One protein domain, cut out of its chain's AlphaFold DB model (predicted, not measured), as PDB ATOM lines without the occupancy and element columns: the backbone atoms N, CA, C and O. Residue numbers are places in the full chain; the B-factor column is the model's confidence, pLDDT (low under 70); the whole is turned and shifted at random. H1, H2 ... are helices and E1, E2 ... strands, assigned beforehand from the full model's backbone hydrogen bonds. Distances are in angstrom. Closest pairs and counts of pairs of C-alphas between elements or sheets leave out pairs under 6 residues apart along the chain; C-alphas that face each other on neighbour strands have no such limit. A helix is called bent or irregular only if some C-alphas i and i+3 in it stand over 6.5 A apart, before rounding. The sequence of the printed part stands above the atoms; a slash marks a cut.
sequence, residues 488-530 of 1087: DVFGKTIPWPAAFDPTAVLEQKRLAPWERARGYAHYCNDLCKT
ATOM      1  N   ASP A 488      10.405 -58.478  25.879       76.75
ATOM      2  CA  ASP A 488      11.363 -59.554  25.638       76.75
ATOM      3  C   ASP A 488      12.387 -59.604  26.780       76.75
ATOM      4  O   ASP A 488      13.380 -58.879  26.791       76.75
ATOM      5  N   VAL A 489      12.137 -60.475  27.761       81.62
ATOM      6  CA  VAL A 489      12.958 -60.643  28.969       81.62
ATOM      7  C   VAL A 489      13.745 -61.947  28.875       81.62
ATOM      8  O   VAL A 489      13.171 -63.027  29.008       81.62
ATOM      9  N   PHE A 490      15.060 -61.862  28.647       75.00
ATOM     10  CA  PHE A 490      15.989 -63.010  28.634       75.00
ATOM     11  C   PHE A 490      15.461 -64.235  27.850       75.00
ATOM     12  O   PHE A 490      15.430 -65.370  28.334       75.00
ATOM     13  N   GLY A 491      14.980 -63.995  26.624       83.62
ATOM     14  CA  GLY A 491      14.440 -65.035  25.739       83.62
ATOM     15  C   GLY A 491      13.025 -65.527  26.077       83.62
ATOM     16  O   GLY A 491      12.574 -66.510  25.488       83.62
ATOM     17  N   LYS A 492      12.305 -64.870  26.996       81.44
ATOM     18  CA  LYS A 492      10.876 -65.092  27.277       81.44
ATOM     19  C   LYS A 492      10.081 -63.818  26.985       81.44
ATOM     20  O   LYS A 492      10.380 -62.758  27.520       81.44
ATOM     21  N   THR A 493       9.046 -63.935  26.158       83.12
ATOM     22  CA  THR A 493       8.251 -62.796  25.677       83.12
ATOM     23  C   THR A 493       7.001 -62.614  26.551       83.12
ATOM     24  O   THR A 493       5.946 -63.216  26.319       83.12
ATOM     25  N   ILE A 494       7.116 -61.823  27.619       85.19
ATOM     26  CA  ILE A 494       6.030 -61.595  28.590       85.19
ATOM     27  C   ILE A 494       5.052 -60.567  27.987       85.19
ATOM     28  O   ILE A 494       5.515 -59.545  27.494       85.19
ATOM     29  N   PRO A 495       3.724 -60.792  27.947       85.56
ATOM     30  CA  PRO A 495       2.791 -59.746  27.517       85.56
ATOM     31  C   PRO A 495       2.833 -58.562  28.495       85.56
ATOM     32  O   PRO A 495       2.961 -58.773  29.700       85.56
ATOM     33  N   TRP A 496       2.707 -57.326  28.002       84.06
ATOM     34  CA  TRP A 496       2.532 -56.178  28.904       84.06
ATOM     35  C   TRP A 496       1.235 -56.323  29.727       84.06
ATOM     36  O   TRP A 496       0.271 -56.920  29.234       84.06
ATOM     37  N   PRO A 497       1.173 -55.782  30.963       83.56
ATOM     38  CA  PRO A 497      -0.071 -55.717  31.727       83.56
ATOM     39  C   PRO A 497      -1.165 -55.018  30.911       83.56
ATOM     40  O   PRO A 497      -0.912 -53.972  30.324       83.56
ATOM     41  N   ALA A 498      -2.392 -55.546  30.903       81.31
ATOM     42  CA  ALA A 498      -3.468 -55.027  30.044       81.31
ATOM     43  C   ALA A 498      -3.907 -53.577  30.358       81.31
ATOM     44  O   ALA A 498      -4.614 -52.970  29.562       81.31
ATOM     45  N   ALA A 499      -3.490 -53.032  31.507       82.81
ATOM     46  CA  ALA A 499      -3.704 -51.641  31.915       82.81
ATOM     47  C   ALA A 499      -2.555 -50.687  31.516       82.81
ATOM     48  O   ALA A 499      -2.641 -49.492  31.776       82.81
ATOM     49  N   PHE A 500      -1.472 -51.199  30.923       84.38
ATOM     50  CA  PHE A 500      -0.313 -50.423  30.486       84.38
ATOM     51  C   PHE A 500      -0.289 -50.348  28.956       84.38
ATOM     52  O   PHE A 500      -0.292 -51.386  28.297       84.38
ATOM     53  N   ASP A 501      -0.237 -49.140  28.387       84.56
ATOM     54  CA  ASP A 501      -0.160 -48.950  26.934       84.56
ATOM     55  C   ASP A 501       1.307 -48.932  26.445       84.56
ATOM     56  O   ASP A 501       2.041 -47.969  26.693       84.56
ATOM     57  N   PRO A 502       1.765 -49.968  25.716       80.81
ATOM     58  CA  PRO A 502       3.130 -50.040  25.214       80.81
ATOM     59  C   PRO A 502       3.354 -49.211  23.940       80.81
ATOM     60  O   PRO A 502       4.506 -49.047  23.531       80.81
ATOM     61  N   THR A 503       2.303 -48.706  23.280       83.88
ATOM     62  CA  THR A 503       2.448 -47.903  22.054       83.88
ATOM     63  C   THR A 503       3.195 -46.606  22.347       83.88
ATOM     64  O   THR A 503       4.155 -46.278  21.650       83.88
ATOM     65  N   ALA A 504       2.859 -45.954  23.459       79.44
ATOM     66  CA  ALA A 504       3.460 -44.707  23.901       79.44
ATOM     67  C   ALA A 504       4.981 -44.845  24.159       79.44
ATOM     68  O   ALA A 504       5.769 -43.979  23.771       79.44
ATOM     69  N   VAL A 505       5.430 -45.989  24.694       81.06
ATOM     70  CA  VAL A 505       6.862 -46.333  24.847       81.06
ATOM     71  C   VAL A 505       7.564 -46.492  23.488       81.06
ATOM     72  O   VAL A 505       8.735 -46.140  23.331       81.06
ATOM     73  N   LEU A 506       6.866 -47.041  22.488       82.44
ATOM     74  CA  LEU A 506       7.417 -47.317  21.160       82.44
ATOM     75  C   LEU A 506       7.496 -46.063  20.278       82.44
ATOM     76  O   LEU A 506       8.493 -45.891  19.571       82.44
ATOM     77  N   GLU A 507       6.496 -45.181  20.333       85.81
ATOM     78  CA  GLU A 507       6.465 -43.933  19.558       85.81
ATOM     79  C   GLU A 507       7.567 -42.955  19.976       85.81
ATOM     80  O   GLU A 507       8.187 -42.308  19.121       85.81
ATOM     81  N   GLN A 508       7.902 -42.920  21.271       83.50
ATOM     82  CA  GLN A 508       8.960 -42.061  21.799       83.50
ATOM     83  C   GLN A 508      10.328 -42.281  21.149       83.50
ATOM     84  O   GLN A 508      11.156 -41.379  21.201       83.50
ATOM     85  N   LYS A 509      10.581 -43.394  20.443       83.81
ATOM     86  CA  LYS A 509      11.826 -43.590  19.671       83.81
ATOM     87  C   LYS A 509      12.158 -42.427  18.719       83.81
ATOM     88  O   LYS A 509      13.343 -42.246  18.429       83.81
ATOM     89  N   ARG A 510      11.160 -41.638  18.289       88.38
ATOM     90  CA  ARG A 510      11.302 -40.425  17.456       88.38
ATOM     91  C   ARG A 510      11.682 -39.135  18.202       88.38
ATOM     92  O   ARG A 510      12.099 -38.192  17.536       88.38
ATOM     93  N   LEU A 511      11.538 -39.072  19.526       91.81
ATOM     94  CA  LEU A 511      11.829 -37.875  20.329       91.81
ATOM     95  C   LEU A 511      13.332 -37.708  20.624       91.81
ATOM     96  O   LEU A 511      14.128 -38.641  20.459       91.81
ATOM     97  N   ALA A 512      13.726 -36.523  21.098       92.81
ATOM     98  CA  ALA A 512      15.099 -36.238  21.499       92.81
ATOM     99  C   ALA A 512      15.544 -37.130  22.681       92.81
ATOM    100  O   ALA A 512      14.717 -37.551  23.491       92.81
ATOM    101  N   PRO A 513      16.854 -37.414  22.855       90.25
ATOM    102  CA  PRO A 513      17.329 -38.320  23.906       90.25
ATOM    103  C   PRO A 513      16.847 -37.982  25.327       90.25
ATOM    104  O   PRO A 513      16.526 -38.897  26.081       90.25
ATOM    105  N   TRP A 514      16.744 -36.693  25.667       90.25
ATOM    106  CA  TRP A 514      16.272 -36.226  26.976       90.25
ATOM    107  C   TRP A 514      14.745 -36.341  27.139       90.25
ATOM    108  O   TRP A 514      14.272 -36.713  28.210       90.25
ATOM    109  N   GLU A 515      13.973 -36.110  26.074       93.31
ATOM    110  CA  GLU A 515      12.517 -36.309  26.056       93.31
ATOM    111  C   GLU A 515      12.171 -37.790  26.228       93.31
ATOM    112  O   GLU A 515      11.283 -38.130  27.005       93.31
ATOM    113  N   ARG A 516      12.931 -38.682  25.577       92.88
ATOM    114  CA  ARG A 516      12.819 -40.138  25.759       92.88
ATOM    115  C   ARG A 516      13.145 -40.563  27.185       92.88
ATOM    116  O   ARG A 516      12.421 -41.370  27.748       92.88
ATOM    117  N   ALA A 517      14.192 -40.004  27.793       86.31
ATOM    118  CA  ALA A 517      14.516 -40.284  29.192       86.31
ATOM    119  C   ALA A 517      13.389 -39.829  30.143       86.31
ATOM    120  O   ALA A 517      12.961 -40.601  30.999       86.31
ATOM    121  N   ARG A 518      12.851 -38.615  29.947       95.00
ATOM    122  CA  ARG A 518      11.702 -38.091  30.710       95.00
ATOM    123  C   ARG A 518      10.445 -38.946  30.521       95.00
ATOM    124  O   ARG A 518       9.730 -39.208  31.484       95.00
ATOM    125  N   GLY A 519      10.187 -39.385  29.295       93.12
ATOM    126  CA  GLY A 519       9.044 -40.218  28.946       93.12
ATOM    127  C   GLY A 519       9.133 -41.637  29.508       93.12
ATOM    128  O   GLY A 519       8.181 -42.096  30.133       93.12
ATOM    129  N   TYR A 520      10.292 -42.294  29.401       90.38
ATOM    130  CA  TYR A 520      10.544 -43.572  30.072       90.38
ATOM    131  C   TYR A 520      10.393 -43.455  31.596       90.38
ATOM    132  O   TYR A 520       9.783 -44.331  32.198       90.38
ATOM    133  N   ALA A 521      10.868 -42.371  32.221       91.31
ATOM    134  CA  ALA A 521      10.664 -42.141  33.654       91.31
ATOM    135  C   ALA A 521       9.171 -42.021  34.023       91.31
ATOM    136  O   ALA A 521       8.741 -42.593  35.024       91.31
ATOM    137  N   HIS A 522       8.361 -41.353  33.190       91.75
ATOM    138  CA  HIS A 522       6.908 -41.292  33.377       91.75
ATOM    139  C   HIS A 522       6.266 -42.686  33.289       91.75
ATOM    140  O   HIS A 522       5.523 -43.075  34.187       91.75
ATOM    141  N   TYR A 523       6.610 -43.479  32.268       90.94
ATOM    142  CA  TYR A 523       6.067 -44.833  32.115       90.94
ATOM    143  C   TYR A 523       6.544 -45.810  33.194       90.94
ATOM    144  O   TYR A 523       5.776 -46.686  33.580       90.94
ATOM    145  N   CYS A 524       7.758 -45.655  33.730       87.62
ATOM    146  CA  CYS A 524       8.190 -46.396  34.917       87.62
ATOM    147  C   CYS A 524       7.320 -46.046  36.132       87.62
ATOM    148  O   CYS A 524       6.841 -46.948  36.814       87.62
ATOM    149  N   ASN A 525       7.048 -44.756  36.366       91.12
ATOM    150  CA  ASN A 525       6.165 -44.327  37.451       91.12
ATOM    151  C   ASN A 525       4.739 -44.876  37.275       91.12
ATOM    152  O   ASN A 525       4.142 -45.328  38.247       91.12
ATOM    153  N   ASP A 526       4.195 -44.885  36.057       88.12
ATOM    154  CA  ASP A 526       2.857 -45.428  35.793       88.12
ATOM    155  C   ASP A 526       2.809 -46.959  35.906       88.12
ATOM    156  O   ASP A 526       1.867 -47.500  36.485       88.12
ATOM    157  N   LEU A 527       3.849 -47.669  35.454       86.56
ATOM    158  CA  LEU A 527       3.978 -49.113  35.655       86.56
ATOM    159  C   LEU A 527       4.013 -49.461  37.153       86.56
ATOM    160  O   LEU A 527       3.315 -50.383  37.573       86.56
ATOM    161  N   CYS A 528       4.744 -48.689  37.964       86.38
ATOM    162  CA  CYS A 528       4.784 -48.842  39.420       86.38
ATOM    163  C   CYS A 528       3.452 -48.503  40.116       86.38
ATOM    164  O   CYS A 528       3.155 -49.098  41.149       86.38
ATOM    165  N   LYS A 529       2.628 -47.596  39.562       86.88
ATOM    166  CA  LYS A 529       1.257 -47.338  40.053       86.88
ATOM    167  C   LYS A 529       0.307 -48.501  39.761       86.88
ATOM    168  O   LYS A 529      -0.638 -48.712  40.518       86.88
ATOM    169  N   THR A 530       0.512 -49.255  38.675       88.56
ATOM    170  CA  THR A 530      -0.315 -50.443  38.413       88.56
ATOM    171  C   THR A 530       0.068 -51.579  39.375       88.56
ATOM    172  O   THR A 530       1.236 -51.975  39.409       88.56
TER     173      THR A 530
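Overview. This is residues 488 to 530 of the 1087 residues of an uncharacterized protein of Acaromyces ingoldii (UniProt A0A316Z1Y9). Two helices, a short H1 and a long H2, lie side by side as a helical hairpin, and at the other end of the printed part a small strand turn, residues 488 to 495 with E1 in it, sticks out away from them. The six residues 496 to 501 join this free turn to the hairpin. The printed part has 43 residues with one named strand and two named helices, in the order E1, H1, H2 along the chain, and by the residues in named elements it is mostly helix. The whole is only just loose, close to compact, with a radius of gyration of the C-alphas of 11.4 A. The C-alphas span 29 by 24 by 16 A along their three main axes.

Along the chain. The printed part begins at Asp 488, whose C-alpha is at (11.363, -59.554, 25.638). E1 is the strand of residues 492 to 495, Lys 492 to Pro 495, and measures 9.7 A from first to last C-alpha, with C-alpha 492 at (10.876, -65.092, 27.277). After six residues, H1 takes residues 502 to 510, Pro 502 to Arg 510, and is 14.8 A long from first to last C-alpha. It is neither bent nor irregular, but only just: C-alphas 507 and 510 are 6.3 A apart. Two residues, Leu 511 and Ala 512, come between it and the next helix. H2 takes residues 513 to 529, Pro 513 to Lys 529, and is the longest helix, with 17 residues and 24.5 A from first to last C-alpha. Its C-alpha 513 is at (17.329, -38.320, 23.906) and its C-alpha 529 at (1.257, -47.338, 40.053). Thr 530 is the last printed residue.

Arrangement. H1 and H2 form a helical hairpin, two helices that follow each other, touch and run opposite ways. Their lines stand at a shallow tilt of 11 degrees. They touch with 7 pairs of C-alphas within 8 A, and the closest C-alphas are those of Gln 508 and Arg 516, 5.9 A apart. Their centres are 10.8 A apart. In H2 every O i to N i+4 pair is within hydrogen-bond range, while in H1 3 of 5 such pairs are, beside 4 of 6 O i to N i+3 pairs. E1 is apart from H1, although the two follow each other in the chain, and it is apart from H2 as well. E1 pairs with no named strand. Residues 488 to 489, a stretch too short to bear a name, pair antiparallel with residues 492 to 493 of E1.

Size, cuts and confidence. The two C-alphas farthest apart are those of Lys 492 in E1 and Ala 512 in the link between the helices, at 29.7 A. The first and last printed C-alphas, of Asp 488 and Thr 530, are 19.6 A apart. Residues 488 to 495, of which 492 to 495 belong to E1, stand free. The body without them has 35 residues, spans 27 by 16 by 8 A and has a radius of gyration of 9.9 A. The link from H1 to H2 is tight, the link from E1 to H1 is short, and no link is long. The printed part has no cut and runs from residue 488 to residue 530. The mean pLDDT of the printed part is 86.2, and no printed residue is under 70; the means of E1, H1 and H2 are 84, 83 and 90.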